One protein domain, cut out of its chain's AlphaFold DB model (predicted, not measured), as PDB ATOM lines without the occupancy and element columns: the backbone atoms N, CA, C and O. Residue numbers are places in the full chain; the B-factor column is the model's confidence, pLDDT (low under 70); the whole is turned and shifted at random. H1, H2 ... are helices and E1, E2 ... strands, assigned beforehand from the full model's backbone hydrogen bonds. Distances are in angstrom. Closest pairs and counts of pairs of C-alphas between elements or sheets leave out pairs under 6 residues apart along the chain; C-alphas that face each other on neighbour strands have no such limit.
ATOM      1  N   ASP A   3      83.571 -31.477 -49.179       98.19
ATOM      2  CA  ASP A   3      83.011 -30.485 -48.247       98.19
ATOM      3  C   ASP A   3      83.839 -30.393 -46.959       98.19
ATOM      4  O   ASP A   3      83.346 -30.528 -45.839       98.19
ATOM      5  N   SER A   4      85.154 -30.277 -47.134       98.62
ATOM      6  CA  SER A   4      86.122 -30.433 -46.054       98.62
ATOM      7  C   SER A   4      87.108 -29.271 -45.984       98.62
ATOM      8  O   SER A   4      87.276 -28.520 -46.943       98.62
ATOM      9  N   TYR A   5      87.796 -29.165 -44.849       98.69
ATOM     10  CA  TYR A   5      88.864 -28.202 -44.602       98.69
ATOM     11  C   TYR A   5      90.149 -28.934 -44.213       98.69
ATOM     12  O   TYR A   5      90.117 -29.838 -43.376       98.69
ATOM     13  N   ILE A   6      91.262 -28.552 -44.830       98.81
ATOM     14  CA  ILE A   6      92.602 -29.068 -44.554       98.81
ATOM     15  C   ILE A   6      93.551 -27.873 -44.521       98.81
ATOM     16  O   ILE A   6      93.533 -27.052 -45.434       98.81
ATOM     17  N   GLU A   7      94.408 -27.788 -43.510       98.75
ATOM     18  CA  GLU A   7      95.409 -26.730 -43.414       98.75
ATOM     19  C   GLU A   7      96.785 -27.279 -43.054       98.75
ATOM     20  O   GLU A   7      96.921 -28.346 -42.451       98.75
ATOM     21  N   GLY A   8      97.811 -26.523 -43.416       98.81
ATOM     22  CA  GLY A   8      99.191 -26.827 -43.077       98.81
ATOM     23  C   GLY A   8     100.154 -25.921 -43.825       98.81
ATOM     24  O   GLY A   8      99.749 -24.953 -44.463       98.81
ATOM     25  N   ASP A   9     101.446 -26.223 -43.728       98.56
ATOM     26  CA  ASP A   9     102.494 -25.377 -44.313       98.56
ATOM     27  C   ASP A   9     103.477 -26.129 -45.231       98.56
ATOM     28  O   ASP A   9     104.128 -25.516 -46.076       98.56
ATOM     29  N   THR A  10     103.629 -27.446 -45.074       98.69
ATOM     30  CA  THR A  10     104.624 -28.254 -45.787       98.69
ATOM     31  C   THR A  10     104.071 -29.648 -45.994       98.69
ATOM     32  O   THR A  10     103.865 -30.363 -45.015       98.69
ATOM     33  N   ASP A  11     103.880 -30.024 -47.258       98.69
ATOM     34  CA  ASP A  11     103.470 -31.362 -47.694       98.69
ATOM     35  C   ASP A  11     102.255 -31.891 -46.911       98.69
ATOM     36  O   ASP A  11     102.174 -33.071 -46.576       98.69
ATOM     37  N   PHE A  12     101.318 -31.013 -46.541       98.62
ATOM     38  CA  PHE A  12     100.256 -31.366 -45.595       98.62
ATOM     39  C   PHE A  12      99.150 -32.231 -46.218       98.62
ATOM     40  O   PHE A  12      98.319 -32.786 -45.500       98.62
ATOM     41  N   VAL A  13      99.183 -32.414 -47.540       98.75
ATOM     42  CA  VAL A  13      98.450 -33.459 -48.258       98.75
ATOM     43  C   VAL A  13      99.456 -34.303 -49.038       98.75
ATOM     44  O   VAL A  13      99.906 -33.922 -50.117       98.75
ATOM     45  N   PHE A  14      99.821 -35.462 -48.498       98.56
ATOM     46  CA  PHE A  14     100.865 -36.317 -49.066       98.56
ATOM     47  C   PHE A  14     100.460 -37.791 -49.092       98.56
ATOM     48  O   PHE A  14      99.578 -38.225 -48.347       98.56
ATOM     49  N   GLY A  15     101.126 -38.575 -49.942       97.75
ATOM     50  CA  GLY A  15     100.976 -40.031 -49.975       97.75
ATOM     51  C   GLY A  15     100.602 -40.614 -51.336       97.75
ATOM     52  O   GLY A  15     100.636 -39.939 -52.361       97.75
ATOM     53  N   ARG A  16     100.311 -41.923 -51.327       96.56
ATOM     54  CA  ARG A  16     100.323 -42.783 -52.529       96.56
ATOM     55  C   ARG A  16      98.943 -43.016 -53.137       96.56
ATOM     56  O   ARG A  16      98.824 -43.621 -54.196       96.56
ATOM     57  N   ALA A  17      97.891 -42.648 -52.415       92.69
ATOM     58  CA  ALA A  17      96.535 -43.044 -52.758       92.69
ATOM     59  C   ALA A  17      96.035 -42.348 -54.029       92.69
ATOM     60  O   ALA A  17      96.347 -41.185 -54.272       92.69
ATOM     61  N   SER A  18      95.156 -43.025 -54.769       97.44
ATOM     62  CA  SER A  18      94.254 -42.332 -55.682       97.44
ATOM     63  C   SER A  18      93.173 -41.637 -54.851       97.44
ATOM     64  O   SER A  18      92.390 -42.306 -54.172       97.44
ATOM     65  N   ALA A  19      93.145 -40.307 -54.857       98.06
ATOM     66  CA  ALA A  19      92.262 -39.526 -53.996       98.06
ATOM     67  C   ALA A  19      91.626 -38.366 -54.758       98.06
ATOM     68  O   ALA A  19      92.312 -37.572 -55.393       98.06
ATOM     69  N   VAL A  20      90.303 -38.248 -54.646       98.69
ATOM     70  CA  VAL A  20      89.556 -37.097 -55.163       98.69
ATOM     71  C   VAL A  20      89.210 -36.173 -54.005       98.69
ATOM     72  O   VAL A  20      88.632 -36.618 -53.008       98.69
ATOM     73  N   PHE A  21      89.534 -34.898 -54.156       98.69
ATOM     74  CA  PHE A  21      89.164 -33.808 -53.270       98.69
ATOM     75  C   PHE A  21      88.234 -32.869 -54.029       98.69
ATOM     76  O   PHE A  21      88.647 -32.203 -54.974       98.69
ATOM     77  N   ASP A  22      86.971 -32.863 -53.632       98.69
ATOM     78  CA  ASP A  22      85.911 -32.091 -54.274       98.69
ATOM     79  C   ASP A  22      85.361 -31.074 -53.268       98.69
ATOM     80  O   ASP A  22      85.184 -31.425 -52.101       98.69
ATOM     81  N   HIS A  23      85.132 -29.817 -53.653       98.69
ATOM     82  CA  HIS A  23      84.638 -28.783 -52.725       98.69
ATOM     83  C   HIS A  23      85.445 -28.704 -51.412       98.69
ATOM     84  O   HIS A  23      84.893 -28.602 -50.315       98.69
ATOM     85  N   THR A  24      86.773 -28.831 -51.502       98.81
ATOM     86  CA  THR A  24      87.667 -28.863 -50.339       98.81
ATOM     87  C   THR A  24      88.455 -27.561 -50.228       98.81
ATOM     88  O   THR A  24      88.906 -26.997 -51.223       98.81
ATOM     89  N   HIS A  25      88.615 -27.069 -49.004       98.75
ATOM     90  CA  HIS A  25      89.393 -25.880 -48.687       98.75
ATOM     91  C   HIS A  25      90.779 -26.302 -48.177       98.75
ATOM     92  O   HIS A  25      90.882 -26.917 -47.119       98.75
ATOM     93  N   PHE A  26      91.824 -25.970 -48.935       98.81
ATOM     94  CA  PHE A  26      93.227 -26.227 -48.603       98.81
ATOM     95  C   PHE A  26      93.924 -24.933 -48.184       98.81
ATOM     96  O   PHE A  26      94.395 -24.183 -49.038       98.81
ATOM     97  N   HIS A  27      93.983 -24.651 -46.886       98.75
ATOM     98  CA  HIS A  27      94.510 -23.388 -46.366       98.75
ATOM     99  C   HIS A  27      96.012 -23.483 -46.080       98.75
ATOM    100  O   HIS A  27      96.442 -24.193 -45.168       98.75
ATOM    101  N   LEU A  28      96.826 -22.754 -46.850       98.81
ATOM    102  CA  LEU A  28      98.271 -22.679 -46.619       98.81
ATOM    103  C   LEU A  28      98.577 -21.663 -45.508       98.81
ATOM    104  O   LEU A  28      98.513 -20.448 -45.725       98.81
ATOM    105  N   VAL A  29      98.927 -22.160 -44.321       98.69
ATOM    106  CA  VAL A  29      99.159 -21.324 -43.133       98.69
ATOM    107  C   VAL A  29     100.609 -20.859 -43.018       98.69
ATOM    108  O   VAL A  29     101.546 -21.575 -43.376       98.69
ATOM    109  N   SER A  30     100.814 -19.646 -42.496       98.19
ATOM    110  CA  SER A  30     102.140 -19.005 -42.421       98.19
ATOM    111  C   SER A  30     102.717 -18.919 -41.003       98.19
ATOM    112  O   SER A  30     103.761 -18.301 -40.802       98.19
ATOM    113  N   THR A  31     102.044 -19.500 -40.004       97.06
ATOM    114  CA  THR A  31     102.384 -19.349 -38.574       97.06
ATOM    115  C   THR A  31     103.745 -19.942 -38.209       97.06
ATOM    116  O   THR A  31     104.503 -19.326 -37.465       97.06
ATOM    117  N   ARG A  32     104.074 -21.124 -38.744       97.81
ATOM    118  CA  ARG A  32     105.364 -21.799 -38.516       97.81
ATOM    119  C   ARG A  32     106.370 -21.544 -39.636       97.81
ATOM    120  O   ARG A  32     107.572 -21.496 -39.388       97.81
ATOM    121  N   LYS A  33     105.884 -21.415 -40.868       97.19
ATOM    122  CA  LYS A  33     106.699 -21.277 -42.072       97.19
ATOM    123  C   LYS A  33     106.116 -20.146 -42.921       97.19
ATOM    124  O   LYS A  33     105.122 -20.367 -43.597       97.19
ATOM    125  N   PRO A  34     106.683 -18.929 -42.856       95.25
ATOM    126  CA  PRO A  34     106.108 -17.763 -43.522       95.25
ATOM    127  C   PRO A  34     106.484 -17.635 -45.005       95.25
ATOM    128  O   PRO A  34     106.033 -16.702 -45.660       95.25
ATOM    129  N   SER A  35     107.320 -18.536 -45.530       96.50
ATOM    130  CA  SER A  35     107.729 -18.558 -46.935       96.50
ATOM    131  C   SER A  35     108.025 -19.978 -47.428       96.50
ATOM    132  O   SER A  35     108.409 -20.860 -46.652       96.50
ATOM    133  N   GLY A  36     107.852 -20.215 -48.732       97.44
ATOM    134  CA  GLY A  36     108.178 -21.503 -49.364       97.44
ATOM    135  C   GLY A  36     107.305 -22.675 -48.899       97.44
ATOM    136  O   GLY A  36     107.796 -23.805 -48.806       97.44
ATOM    137  N   GLY A  37     106.060 -22.408 -48.500       98.50
ATOM    138  CA  GLY A  37     105.093 -23.426 -48.098       98.50
ATOM    139  C   GLY A  37     104.620 -24.271 -49.274       98.50
ATOM    140  O   GLY A  37     104.667 -23.818 -50.412       98.50
ATOM    141  N   ILE A  38     104.210 -25.510 -49.008       98.81
ATOM    142  CA  ILE A  38     103.904 -26.510 -50.041       98.81
ATOM    143  C   ILE A  38     102.645 -27.276 -49.636       98.81
ATOM    144  O   ILE A  38     102.588 -27.782 -48.515       98.81
ATOM    145  N   VAL A  39     101.661 -27.373 -50.535       98.88
ATOM    146  CA  VAL A  39     100.376 -28.037 -50.253       98.88
ATOM    147  C   VAL A  39     100.457 -29.549 -50.473       98.88
ATOM    148  O   VAL A  39     100.290 -30.324 -49.528       98.88
ATOM    149  N   PHE A  40     100.738 -29.974 -51.706       98.88
ATOM    150  CA  PHE A  40     100.650 -31.375 -52.119       98.88
ATOM    151  C   PHE A  40     102.021 -32.046 -52.258       98.88
ATOM    152  O   PHE A  40     102.947 -31.476 -52.836       98.88
ATOM    153  N   ALA A  41     102.124 -33.294 -51.799       98.75
ATOM    154  CA  ALA A  41     103.291 -34.151 -52.014       98.75
ATOM    155  C   ALA A  41     102.882 -35.603 -52.343       98.75
ATOM    156  O   ALA A  41     102.995 -36.499 -51.493       98.75
ATOM    157  N   PRO A  42     102.345 -35.864 -53.551       98.62
ATOM    158  CA  PRO A  42     101.979 -37.214 -53.950       98.62
ATOM    159  C   PRO A  42     103.234 -38.075 -54.141       98.62
ATOM    160  O   PRO A  42     104.277 -37.590 -54.574       98.62
ATOM    161  N   ASN A  43     103.117 -39.373 -53.871       98.19
ATOM    162  CA  ASN A  43     104.118 -40.375 -54.247       98.19
ATOM    163  C   ASN A  43     103.469 -41.563 -54.966       98.19
ATOM    164  O   ASN A  43     103.702 -42.735 -54.639       98.19
ATOM    165  N   THR A  44     102.599 -41.241 -55.923       98.06
ATOM    166  CA  THR A  44     101.977 -42.203 -56.834       98.06
ATOM    167  C   THR A  44     103.049 -43.122 -57.427       98.06
ATOM    168  O   THR A  44     104.157 -42.700 -57.745       98.06
ATOM    169  N   ALA A  45     102.759 -44.416 -57.524       96.06
ATOM    170  CA  ALA A  45     103.687 -45.326 -58.189       96.06
ATOM    171  C   ALA A  45     103.679 -45.057 -59.711       96.06
ATOM    172  O   ALA A  45     102.619 -44.744 -60.257       96.06
ATOM    173  N   PRO A  46     104.821 -45.210 -60.405       94.12
ATOM    174  CA  PRO A  46     104.984 -44.742 -61.786       94.12
ATOM    175  C   PRO A  46     104.023 -45.421 -62.770       94.12
ATOM    176  O   PRO A  46     103.551 -44.805 -63.711       94.12
ATOM    177  N   HIS A  47     103.647 -46.678 -62.516       93.25
ATOM    178  CA  HIS A  47     102.711 -47.425 -63.368       93.25
ATOM    179  C   HIS A  47     101.228 -47.199 -63.035       93.25
ATOM    180  O   HIS A  47     100.364 -47.856 -63.616       93.25
ATOM    181  N   TYR A  48     100.919 -46.333 -62.067       94.75
ATOM    182  CA  TYR A  48      99.543 -45.993 -61.720       94.75
ATOM    183  C   TYR A  48      99.185 -44.643 -62.348       94.75
ATOM    184  O   TYR A  48      99.855 -43.651 -62.053       94.75
ATOM    185  N   PRO A  49      98.123 -44.580 -63.172       93.81
ATOM    186  CA  PRO A  49      97.761 -43.360 -63.896       93.81
ATOM    187  C   PRO A  49      97.020 -42.333 -63.023       93.81
ATOM    188  O   PRO A  49      96.830 -41.188 -63.424       93.81
ATOM    189  N   TYR A  50      96.566 -42.725 -61.826       97.38
ATOM    190  CA  TYR A  50      95.739 -41.879 -60.963       97.38
ATOM    191  C   TYR A  50      96.342 -41.725 -59.568       97.38
ATOM    192  O   TYR A  50      96.428 -42.689 -58.805       97.38
ATOM    193  N   GLY A  51      96.687 -40.490 -59.220       98.25
ATOM    194  CA  GLY A  51      97.023 -40.038 -57.877       98.25
ATOM    195  C   GLY A  51      95.943 -39.089 -57.368       98.25
ATOM    196  O   GLY A  51      94.803 -39.495 -57.132       98.25
ATOM    197  N   PHE A  52      96.290 -37.822 -57.184       98.75
ATOM    198  CA  PHE A  52      95.384 -36.832 -56.613       98.75
ATOM    199  C   PHE A  52      94.606 -36.069 -57.687       98.75
ATOM    200  O   PHE A  52      95.158 -35.591 -58.673       98.75
ATOM    201  N   LEU A  53      93.311 -35.888 -57.450       98.69
ATOM    202  CA  LEU A  53      92.465 -34.963 -58.193       98.69
ATOM    203  C   LEU A  53      91.899 -33.930 -57.226       98.69
ATOM    204  O   LEU A  53      91.182 -34.289 -56.295       98.69
ATOM    205  N   VAL A  54      92.178 -32.655 -57.474       98.75
ATOM    206  CA  VAL A  54      91.617 -31.515 -56.749       98.75
ATOM    207  C   VAL A  54      90.660 -30.790 -57.682       98.75
ATOM    208  O   VAL A  54      91.064 -30.337 -58.751       98.75
ATOM    209  N   THR A  55      89.383 -30.724 -57.307       98.69
ATOM    210  CA  THR A  55      88.331 -30.156 -58.154       98.69
ATOM    211  C   THR A  55      87.306 -29.342 -57.376       98.69
ATOM    212  O   THR A  55      87.073 -29.616 -56.197       98.69
ATOM    213  N   HIS A  56      86.744 -28.299 -57.998       98.31
ATOM    214  CA  HIS A  56      85.750 -27.394 -57.394       98.31
ATOM    215  C   HIS A  56      86.156 -26.879 -56.006       98.31
ATOM    216  O   HIS A  56      85.321 -26.683 -55.128       98.31
ATOM    217  N   SER A  57      87.459 -26.725 -55.784       98.62
ATOM    218  CA  SER A  57      88.052 -26.512 -54.466       98.62
ATOM    219  C   SER A  57      88.545 -25.070 -54.296       98.62
ATOM    220  O   SER A  57      88.414 -24.238 -55.199       98.62
ATOM    221  N   LEU A  58      89.114 -24.765 -53.127       98.44
ATOM    222  CA  LEU A  58      89.709 -23.466 -52.809       98.44
ATOM    223  C   LEU A  58      91.105 -23.648 -52.202       98.44
ATOM    224  O   LEU A  58      91.258 -24.399 -51.240       98.44
ATOM    225  N   LEU A  59      92.096 -22.922 -52.721       98.44
ATOM    226  CA  LEU A  59      93.456 -22.858 -52.175       98.44
ATOM    227  C   LEU A  59      93.786 -21.410 -51.775       98.44
ATOM    228  O   LEU A  59      94.307 -20.672 -52.608       98.44
ATOM    229  N   PRO A  60      93.478 -20.936 -50.557       98.31
ATOM    230  CA  PRO A  60      93.941 -19.640 -50.080       98.31
ATOM    231  C   PRO A  60      95.235 -19.763 -49.266       98.31
ATOM    232  O   PRO A  60      95.677 -20.851 -48.893       98.31
ATOM    233  N   THR A  61      95.835 -18.610 -48.976       98.50
ATOM    234  CA  THR A  61      97.051 -18.503 -48.167       98.50
ATOM    235  C   THR A  61      96.898 -17.447 -47.073       98.50
ATOM    236  O   THR A  61      96.088 -16.522 -47.187       98.50
ATOM    237  N   ASP A  62      97.694 -17.578 -46.014       98.12
ATOM    238  CA  ASP A  62      97.824 -16.564 -44.967       98.12
ATOM    239  C   ASP A  62      98.616 -15.319 -45.410       98.12
ATOM    240  O   ASP A  62      99.363 -15.315 -46.389       98.12
ATOM    241  N   ALA A  63      98.527 -14.262 -44.595       96.69
ATOM    242  CA  ALA A  63      99.165 -12.966 -44.830       96.69
ATOM    243  C   ALA A  63     100.680 -13.025 -45.111       96.69
ATOM    244  O   ALA A  63     101.175 -12.189 -45.867       96.69
ATOM    245  N   GLY A  64     101.413 -13.998 -44.551       96.50
ATOM    246  CA  GLY A  64     102.843 -14.168 -44.840       96.50
ATOM    247  C   GLY A  64     103.118 -14.394 -46.330       96.50
ATOM    248  O   GLY A  64     104.018 -13.778 -46.899       96.50
ATOM    249  N   TYR A  65     102.273 -15.190 -46.986       98.06
ATOM    250  CA  TYR A  65     102.374 -15.480 -48.414       98.06
ATOM    251  C   TYR A  65     101.772 -14.374 -49.280       98.06
ATOM    252  O   TYR A  65     102.276 -14.113 -50.368       98.06
ATOM    253  N   LEU A  66     100.748 -13.663 -48.796       96.75
ATOM    254  CA  LEU A  66     100.213 -12.488 -49.496       96.75
ATOM    255  C   LEU A  66     101.249 -11.360 -49.606       96.75
ATOM    256  O   LEU A  66     101.317 -10.681 -50.626       96.75
ATOM    257  N   ALA A  67     102.063 -11.169 -48.563       93.38
ATOM    258  CA  ALA A  67     103.134 -10.177 -48.563       93.38
ATOM    259  C   ALA A  67     104.313 -10.582 -49.463       93.38
ATOM    260  O   ALA A  67     104.997  -9.725 -50.022       93.38
ATOM    261  N   THR A  68     104.590 -11.882 -49.589       95.00
ATOM    262  CA  THR A  68     105.653 -12.409 -50.452       95.00
ATOM    263  C   THR A  68     105.200 -13.736 -51.074       95.00
ATOM    264  O   THR A  68     105.325 -14.778 -50.417       95.00
ATOM    265  N   PRO A  69     104.694 -13.717 -52.328       97.12
ATOM    266  CA  PRO A  69     104.101 -14.880 -52.992       97.12
ATOM    267  C   PRO A  69     105.101 -16.017 -53.224       97.12
ATOM    268  O   PRO A  69     105.771 -16.108 -54.250       97.12
ATOM    269  N   THR A  70     105.240 -16.872 -52.217       98.19
ATOM    270  CA  THR A  70     106.219 -17.969 -52.170       98.19
ATOM    271  C   THR A  70     105.575 -19.306 -51.824       98.19
ATOM    272  O   THR A  70     106.289 -20.292 -51.665       98.19
ATOM    273  N   GLY A  71     104.247 -19.358 -51.689       98.56
ATOM    274  CA  GLY A  71     103.522 -20.619 -51.589       98.56
ATOM    275  C   GLY A  71     103.645 -21.416 -52.887       98.56
ATOM    276  O   GLY A  71     103.749 -20.845 -53.972       98.56
ATOM    277  N   LEU A  72     103.632 -22.738 -52.783       98.75
ATOM    278  CA  LEU A  72     103.776 -23.665 -53.900       98.75
ATOM    279  C   LEU A  72     102.621 -24.668 -53.869       98.75
ATOM    280  O   LEU A  72     102.205 -25.111 -52.793       98.75
ATOM    281  N   PHE A  73     102.110 -25.039 -55.041       98.56
ATOM    282  CA  PHE A  73     101.045 -26.034 -55.146       98.56
ATOM    283  C   PHE A  73     101.541 -27.391 -54.671       98.56
ATOM    284  O   PHE A  73     100.886 -28.044 -53.868       98.56
ATOM    285  N   GLY A  74     102.728 -27.808 -55.087       98.44
ATOM    286  CA  GLY A  74     103.224 -29.105 -54.665       98.44
ATOM    287  C   GLY A  74     104.613 -29.434 -55.157       98.44
ATOM    288  O   GLY A  74     105.305 -28.610 -55.756       98.44
ATOM    289  N   ARG A  75     105.002 -30.671 -54.885       98.69
ATOM    290  CA  ARG A  75     106.216 -31.315 -55.380       98.69
ATOM    291  C   ARG A  75     106.022 -32.821 -55.399       98.69
ATOM    292  O   ARG A  75     105.146 -33.330 -54.705       98.69
ATOM    293  N   SER A  76     106.881 -33.542 -56.108       98.19
ATOM    294  CA  SER A  76     106.976 -34.987 -55.901       98.19
ATOM    295  C   SER A  76     107.417 -35.314 -54.479       98.19
ATOM    296  O   SER A  76     108.267 -34.618 -53.911       98.19
ATOM    297  N   TRP A  77     106.926 -36.423 -53.938       98.62
ATOM    298  CA  TRP A  77     107.636 -37.150 -52.898       98.62
ATOM    299  C   TRP A  77     108.274 -38.416 -53.480       98.62
ATOM    300  O   TRP A  77     107.651 -39.476 -53.522       98.62
ATOM    301  N   ASP A  78     109.559 -38.326 -53.846       98.19
ATOM    302  CA  ASP A  78     110.372 -39.446 -54.351       98.19
ATOM    303  C   ASP A  78     110.734 -40.415 -53.201       98.19
ATOM    304  O   ASP A  78     111.888 -40.577 -52.785       98.19
ATOM    305  N   GLN A  79     109.712 -41.030 -52.604       97.44
ATOM    306  CA  GLN A  79     109.832 -41.819 -51.386       97.44
ATOM    307  C   GLN A  79     110.821 -42.975 -51.567       97.44
ATOM    308  O   GLN A  79     110.671 -43.814 -52.451       97.44
ATOM    309  N   GLY A  80     111.786 -43.064 -50.649       96.25
ATOM    310  CA  GLY A  80     112.761 -44.157 -50.605       96.25
ATOM    311  C   GLY A  80     113.958 -43.980 -51.539       96.25
ATOM    312  O   GLY A  80     114.886 -44.776 -51.468       96.25
ATOM    313  N   ALA A  81     113.991 -42.916 -52.344       97.25
ATOM    314  CA  ALA A  81     115.029 -42.692 -53.345       97.25
ATOM    315  C   ALA A  81     116.207 -41.820 -52.867       97.25
ATOM    316  O   ALA A  81     117.007 -41.353 -53.673       97.25
ATOM    317  N   GLY A  82     116.350 -41.591 -51.557       96.44
ATOM    318  CA  GLY A  82     117.377 -40.685 -51.021       96.44
ATOM    319  C   GLY A  82     118.817 -41.132 -51.297       96.44
ATOM    320  O   GLY A  82     119.706 -40.295 -51.399       96.44
ATOM    321  N   THR A  83     119.056 -42.439 -51.436       97.25
ATOM    322  CA  THR A  83     120.378 -43.004 -51.755       97.25
ATOM    323  C   THR A  83     120.551 -43.333 -53.233       97.25
ATOM    324  O   THR A  83     121.670 -43.296 -53.734       97.25
ATOM    325  N   THR A  84     119.467 -43.674 -53.930       97.31
ATOM    326  CA  THR A  84     119.499 -44.096 -55.337       97.31
ATOM    327  C   THR A  84     119.380 -42.933 -56.312       97.31
ATOM    328  O   THR A  84     119.770 -43.072 -57.466       97.31
ATOM    329  N   GLY A  85     118.815 -41.807 -55.870       97.38
ATOM    330  CA  GLY A  85     118.274 -40.797 -56.772       97.38
ATOM    331  C   GLY A  85     116.991 -41.273 -57.457       97.38
ATOM    332  O   GLY A  85     116.514 -42.392 -57.233       97.38
ATOM    333  N   TYR A  86     116.419 -40.398 -58.282       97.69
ATOM    334  CA  TYR A  86     115.254 -40.729 -59.097       97.69
ATOM    335  C   TYR A  86     115.619 -41.760 -60.170       97.69
ATOM    336  O   TYR A  86     116.584 -41.576 -60.912       97.69
ATOM    337  N   LEU A  87     114.839 -42.836 -60.244       97.50
ATOM    338  CA  LEU A  87     114.968 -43.901 -61.229       97.50
ATOM    339  C   LEU A  87     113.641 -43.999 -61.998       97.50
ATOM    340  O   LEU A  87     112.662 -44.486 -61.416       97.50
ATOM    341  N   PRO A  88     113.587 -43.558 -63.271       96.12
ATOM    342  CA  PRO A  88     112.368 -43.593 -64.075       96.12
ATOM    343  C   PRO A  88     111.725 -44.986 -64.088       96.12
ATOM    344  O   PRO A  88     112.408 -46.008 -64.197       96.12
ATOM    345  N   GLY A  89     110.405 -45.043 -63.905       95.56
ATOM    346  CA  GLY A  89     109.649 -46.300 -63.853       95.56
ATOM    347  C   GLY A  89     109.840 -47.139 -62.580       95.56
ATOM    348  O   GLY A  89     109.191 -48.171 -62.448       95.56
ATOM    349  N   THR A  90     110.686 -46.721 -61.630       96.62
ATOM    350  CA  THR A  90     110.922 -47.444 -60.363       96.62
ATOM    351  C   THR A  90     110.621 -46.580 -59.142       96.62
ATOM    352  O   THR A  90     109.866 -46.992 -58.257       96.62
ATOM    353  N   THR A  91     111.217 -45.390 -59.079       97.31
ATOM    354  CA  THR A  91     110.921 -44.403 -58.037       97.31
ATOM    355  C   THR A  91     109.470 -43.939 -58.196       97.31
ATOM    356  O   THR A  91     108.987 -43.878 -59.328       97.31
ATOM    357  N   PRO A  92     108.742 -43.651 -57.098       95.62
ATOM    358  CA  PRO A  92     107.454 -42.984 -57.203       95.62
ATOM    359  C   PRO A  92     107.554 -41.749 -58.091       95.62
ATOM    360  O   PRO A  92     108.461 -40.940 -57.916       95.62
ATOM    361  N   ASP A  93     106.622 -41.645 -59.023       90.81
ATOM    362  CA  ASP A  93     106.480 -40.507 -59.910       90.81
ATOM    363  C   ASP A  93     105.086 -39.965 -59.644       90.81
ATOM    364  O   ASP A  93     104.077 -40.643 -59.846       90.81
ATOM    365  N   GLU A  94     105.035 -38.809 -59.010       94.25
ATOM    366  CA  GLU A  94     103.826 -38.213 -58.479       94.25
ATOM    367  C   GLU A  94     102.748 -38.038 -59.552       94.25
ATOM    368  O   GLU A  94     103.054 -37.923 -60.730       94.25
ATOM    369  N   GLN A  95     101.474 -38.016 -59.158       98.12
ATOM    370  CA  GLN A  95     100.379 -37.664 -60.064       98.12
ATOM    371  C   GLN A  95      99.396 -36.771 -59.315       98.12
ATOM    372  O   GLN A  95      98.893 -37.154 -58.254       98.12
ATOM    373  N   LEU A  96      99.170 -35.572 -59.847       98.50
ATOM    374  CA  LEU A  96      98.229 -34.589 -59.320       98.50
ATOM    375  C   LEU A  96      97.614 -33.799 -60.470       98.50
ATOM    376  O   LEU A  96      98.324 -33.294 -61.334       98.50
ATOM    377  N   VAL A  97      96.298 -33.615 -60.421       98.38
ATOM    378  CA  VAL A  97      95.580 -32.658 -61.263       98.38
ATOM    379  C   VAL A  97      94.822 -31.681 -60.373       98.38
ATOM    380  O   VAL A  97      93.975 -32.098 -59.583       98.38
ATOM    381  N   ILE A  98      95.089 -30.384 -60.526       98.50
ATOM    382  CA  ILE A  98      94.285 -29.298 -59.955       98.50
ATOM    383  C   ILE A  98      93.423 -28.723 -61.074       98.50
ATOM    384  O   ILE A  98      93.943 -28.212 -62.064       98.50
ATOM    385  N   ARG A  99      92.100 -28.819 -60.945       98.31
ATOM    386  CA  ARG A  99      91.183 -28.338 -61.981       98.31
ATOM    387  C   ARG A  99      89.924 -27.709 -61.441       98.31
ATOM    388  O   ARG A  99      89.482 -28.079 -60.359       98.31
ATOM    389  N   ASP A 100      89.328 -26.791 -62.187       98.12
ATOM    390  CA  ASP A 100      88.059 -26.147 -61.827       98.12
ATOM    391  C   ASP A 100      88.091 -25.610 -60.377       98.12
ATOM    392  O   ASP A 100      87.139 -25.754 -59.617       98.12
ATOM    393  N   THR A 101      89.247 -25.105 -59.939       98.19
ATOM    394  CA  THR A 101      89.576 -24.849 -58.530       98.19
ATOM    395  C   THR A 101      90.068 -23.421 -58.379       98.19
ATOM    396  O   THR A 101      90.952 -22.981 -59.109       98.19
ATOM    397  N   ARG A 102      89.527 -22.698 -57.396       98.06
ATOM    398  CA  ARG A 102      89.906 -21.308 -57.153       98.06
ATOM    399  C   ARG A 102      91.225 -21.246 -56.390       98.06
ATOM    400  O   ARG A 102      91.291 -21.621 -55.219       98.06
ATOM    401  N   ILE A 103      92.248 -20.701 -57.033       97.44
ATOM    402  CA  ILE A 103      93.554 -20.448 -56.422       97.44
ATOM    403  C   ILE A 103      93.584 -19.003 -55.908       97.44
ATOM    404  O   ILE A 103      93.264 -18.057 -56.628       97.44
ATOM    405  N   GLY A 104      93.884 -18.831 -54.623       96.31
ATOM    406  CA  GLY A 104      94.048 -17.529 -53.982       96.31
ATOM    407  C   GLY A 104      95.417 -16.908 -54.261       96.31
ATOM    408  O   GLY A 104      96.316 -17.550 -54.792       96.31
ATOM    409  N   ALA A 105      95.597 -15.648 -53.866       97.56
ATOM    410  CA  ALA A 105      96.901 -14.990 -53.940       97.56
ATOM    411  C   ALA A 105      97.919 -15.623 -52.969       97.56
ATOM    412  O   ALA A 105      97.546 -16.309 -52.015       97.56
ATOM    413  N   GLY A 106      99.207 -15.349 -53.190       97.94
ATOM    414  CA  GLY A 106     100.312 -15.775 -52.321       97.94
ATOM    415  C   GLY A 106     101.059 -17.031 -52.783       97.94
ATOM    416  O   GLY A 106     102.082 -17.392 -52.195       97.94
ATOM    417  N   PHE A 107     100.607 -17.662 -53.866       98.44
ATOM    418  CA  PHE A 107     101.373 -18.688 -54.571       98.44
ATOM    419  C   PHE A 107     102.348 -18.068 -55.577       98.44
ATOM    420  O   PHE A 107     102.115 -16.980 -56.099       98.44
ATOM    421  N   ASN A 108     103.453 -18.760 -55.845       97.69
ATOM    422  CA  ASN A 108     104.397 -18.380 -56.887       97.69
ATOM    423  C   ASN A 108     103.814 -18.709 -58.268       97.69
ATOM    424  O   ASN A 108     103.822 -19.859 -58.690       97.69
ATOM    425  N   GLU A 109     103.364 -17.684 -58.987       94.69
ATOM    426  CA  GLU A 109     102.739 -17.826 -60.311       94.69
ATOM    427  C   GLU A 109     103.718 -18.269 -61.413       94.69
ATOM    428  O   GLU A 109     103.303 -18.809 -62.432       94.69
ATOM    429  N   THR A 110     105.025 -18.055 -61.226       95.00
ATOM    430  CA  THR A 110     106.043 -18.373 -62.250       95.00
ATOM    431  C   THR A 110     106.626 -19.773 -62.115       95.00
ATOM    432  O   THR A 110     107.047 -20.368 -63.104       95.00
ATOM    433  N   ALA A 111     106.671 -20.294 -60.891       96.00
ATOM    434  CA  ALA A 111     107.209 -21.609 -60.576       96.00
ATOM    435  C   ALA A 111     106.436 -22.197 -59.385       96.00
ATOM    436  O   ALA A 111     106.964 -22.236 -58.271       96.00
ATOM    437  N   PRO A 112     105.175 -22.616 -59.596       97.00
ATOM    438  CA  PRO A 112     104.312 -23.093 -58.517       97.00
ATOM    439  C   PRO A 112     104.675 -24.502 -58.019       97.00
ATOM    440  O   PRO A 112     104.174 -24.931 -56.978       97.00
ATOM    441  N   TRP A 113     105.550 -25.215 -58.731       98.31
ATOM    442  CA  TRP A 113     105.984 -26.574 -58.417       98.31
ATOM    443  C   TRP A 113     107.419 -26.585 -57.890       98.31
ATOM    444  O   TRP A 113     108.334 -26.049 -58.518       98.31
ATOM    445  N   ALA A 114     107.626 -27.195 -56.723       98.50
ATOM    446  CA  ALA A 114     108.942 -27.298 -56.099       98.50
ATOM    447  C   ALA A 114     109.733 -28.512 -56.625       98.50
ATOM    448  O   ALA A 114     109.132 -29.489 -57.081       98.50
ATOM    449  N   PRO A 115     111.072 -28.522 -56.465       98.44
ATOM    450  CA  PRO A 115     111.858 -29.743 -56.594       98.44
ATOM    451  C   PRO A 115     111.339 -30.852 -55.672       98.44
ATOM    452  O   PRO A 115     110.858 -30.586 -54.561       98.44
ATOM    453  N   ALA A 116     111.489 -32.097 -56.119       98.44
ATOM    454  CA  ALA A 116     111.041 -33.275 -55.397       98.44
ATOM    455  C   ALA A 116     111.608 -33.326 -53.973       98.44
ATOM    456  O   ALA A 116     112.795 -33.079 -53.727       98.44
ATOM    457  N   ALA A 117     110.759 -33.701 -53.017       98.25
ATOM    458  CA  ALA A 117     111.221 -34.115 -51.706       98.25
ATOM    459  C   ALA A 117     112.125 -35.349 -51.846       98.25
ATOM    460  O   ALA A 117     111.987 -36.136 -52.778       98.25
ATOM    461  N   THR A 118     113.026 -35.540 -50.881       97.75
ATOM    462  CA  THR A 118     113.970 -36.670 -50.812       97.75
ATOM    463  C   THR A 118     115.128 -36.610 -51.813       97.75
ATOM    464  O   THR A 118     116.270 -36.709 -51.374       97.75
ATOM    465  N   THR A 119     114.880 -36.432 -53.111       98.00
ATOM    466  CA  THR A 119     115.929 -36.488 -54.153       98.00
ATOM    467  C   THR A 119     116.407 -35.119 -54.620       98.00
ATOM    468  O   THR A 119     117.513 -35.008 -55.145       98.00
ATOM    469  N   GLY A 120     115.586 -34.076 -54.469       97.88
ATOM    470  CA  GLY A 120     115.852 -32.775 -55.079       97.88
ATOM    471  C   GLY A 120     115.745 -32.782 -56.607       97.88
ATOM    472  O   GLY A 120     116.239 -31.841 -57.228       97.88
ATOM    473  N   ARG A 121     115.117 -33.810 -57.215       97.75
ATOM    474  CA  ARG A 121     114.819 -33.844 -58.656       97.75
ATOM    475  C   ARG A 121     114.139 -32.523 -59.054       97.75
ATOM    476  O   ARG A 121     113.108 -32.194 -58.459       97.75
ATOM    477  N   PRO A 122     114.707 -31.745 -59.993       97.62
ATOM    478  CA  PRO A 122     114.073 -30.521 -60.469       97.62
ATOM    479  C   PRO A 122     112.693 -30.810 -61.055       97.62
ATOM    480  O   PRO A 122     112.483 -31.877 -61.627       97.62
ATOM    481  N   PHE A 123     111.779 -29.848 -60.935       97.75
ATOM    482  CA  PHE A 123     110.501 -29.937 -61.628       97.75
ATOM    483  C   PHE A 123     110.709 -29.802 -63.143       97.75
ATOM    484  O   PHE A 123     111.314 -28.829 -63.599       97.75
ATOM    485  N   THR A 124     110.160 -30.745 -63.902       96.56
ATOM    486  CA  THR A 124     110.166 -30.762 -65.366       96.56
ATOM    487  C   THR A 124     108.745 -30.985 -65.866       96.56
ATOM    488  O   THR A 124     108.153 -32.029 -65.617       96.56
ATOM    489  N   VAL A 136     107.461 -40.866 -67.487       95.12
ATOM    490  CA  VAL A 136     108.275 -40.976 -66.272       95.12
ATOM    491  C   VAL A 136     109.538 -40.110 -66.296       95.12
ATOM    492  O   VAL A 136     110.221 -40.011 -65.274       95.12
ATOM    493  N   ASP A 137     109.887 -39.498 -67.428       94.56
ATOM    494  CA  ASP A 137     110.998 -38.545 -67.515       94.56
ATOM    495  C   ASP A 137     110.564 -37.106 -67.164       94.56
ATOM    496  O   ASP A 137     111.411 -36.233 -66.933       94.56
ATOM    497  N   ALA A 138     109.255 -36.858 -67.049       96.00
ATOM    498  CA  ALA A 138     108.670 -35.597 -66.604       96.00
ATOM    499  C   ALA A 138     107.996 -35.739 -65.226       96.00
ATOM    500  O   ALA A 138     107.939 -36.810 -64.635       96.00
ATOM    501  N   ASN A 139     107.536 -34.624 -64.665       97.75
ATOM    502  CA  ASN A 139     106.629 -34.612 -63.522       97.75
ATOM    503  C   ASN A 139     105.179 -34.698 -64.010       97.75
ATOM    504  O   ASN A 139     104.823 -34.049 -64.998       97.75
ATOM    505  N   ARG A 140     104.308 -35.402 -63.273       97.62
ATOM    506  CA  ARG A 140     102.869 -35.526 -63.602       97.62
ATOM    507  C   ARG A 140     101.998 -34.647 -62.699       97.62
ATOM    508  O   ARG A 140     100.965 -35.068 -62.169       97.62
ATOM    509  N   LEU A 141     102.444 -33.404 -62.517       97.62
ATOM    510  CA  LEU A 141     101.753 -32.344 -61.781       97.62
ATOM    511  C   LEU A 141     101.111 -31.378 -62.779       97.62
ATOM    512  O   LEU A 141     101.807 -30.713 -63.546       97.62
ATOM    513  N   TRP A 142      99.783 -31.309 -62.775       96.88
ATOM    514  CA  TRP A 142      99.020 -30.625 -63.814       96.88
ATOM    515  C   TRP A 142      98.001 -29.644 -63.240       96.88
ATOM    516  O   TRP A 142      97.347 -29.912 -62.230       96.88
ATOM    517  N   GLU A 143      97.792 -28.550 -63.967       95.19
ATOM    518  CA  GLU A 143      96.672 -27.629 -63.785       95.19
ATOM    519  C   GLU A 143      95.792 -27.622 -65.038       95.19
ATOM    520  O   GLU A 143      96.295 -27.739 -66.158       95.19
ATOM    521  N   ALA A 144      94.479 -27.464 -64.867       91.69
ATOM    522  CA  ALA A 144      93.551 -27.295 -65.982       91.69
ATOM    523  C   ALA A 144      92.326 -26.467 -65.576       91.69
ATOM    524  O   ALA A 144      91.674 -26.812 -64.603       91.69
ATOM    525  N   ALA A 145      91.968 -25.446 -66.363       74.50
ATOM    526  CA  ALA A 145      90.784 -24.599 -66.155       74.50
ATOM    527  C   ALA A 145      90.679 -24.022 -64.722       74.50
ATOM    528  O   ALA A 145      90.072 -24.624 -63.837       74.50
TER     529      ALA A 145
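AT A GLANCE: This is residues 3 to 124 and 136 to 145 of the 146 residues of the protein "Pectinesterase" of Actinoplanes sp. N902-109 (UniProt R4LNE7). Little regular structure: the chain winds in stacked turns, a short solenoid walled by a twisted parallel sheet, E1 E3 E5 E7 E8, and a parallel sheet, E2 E4 E6. The 132 printed residues, mostly strand, 49 in named elements, run E1 E2 E3 E4 E5 H1 E6 E7 E8; the whole is compact, radius of gyration of the C-alphas 14.0 A, spans 39 by 27 by 23 A.

HOW THE PARTS SIT: E3, residues 19 to 28, bends by 96 degrees at residue 23. Within hydrogen-bond range are N 6 of E1, residues 3 to 8, and O 25 of E3, 2.8 A; N 21 and O 53 of E5, residues 52 to 55, 2.8 A; N 54 and O 97 of E7, residues 95 to 99, 2.8 A; N 98 and O 142 of E8, residues 140 to 144, 2.9 A. So are N 11 of E2, residues 10 to 15, and O 38 of E4, residues 38 to 42, 2.9 A; N 40 and O 73 of E6, residues 72 to 74, 2.9 A. H1, residues 63 to 67, is not on either sheet; its O i to N i+4 pair is within range.

IN THESE COORDINATES: E1, 17.4 A, begins at C-alpha 3 (83.011, -30.485, -48.247); E3 is 19.3 A; E8, 12.7 A, ends at C-alpha 144 (93.551, -27.295, -65.982).

THE WHOLE: Residues 125 to 135 are cut out, C-alphas 124 and 136 being 10.4 A apart. The link E6 to E7 is long. No printed residue is under pLDDT 70.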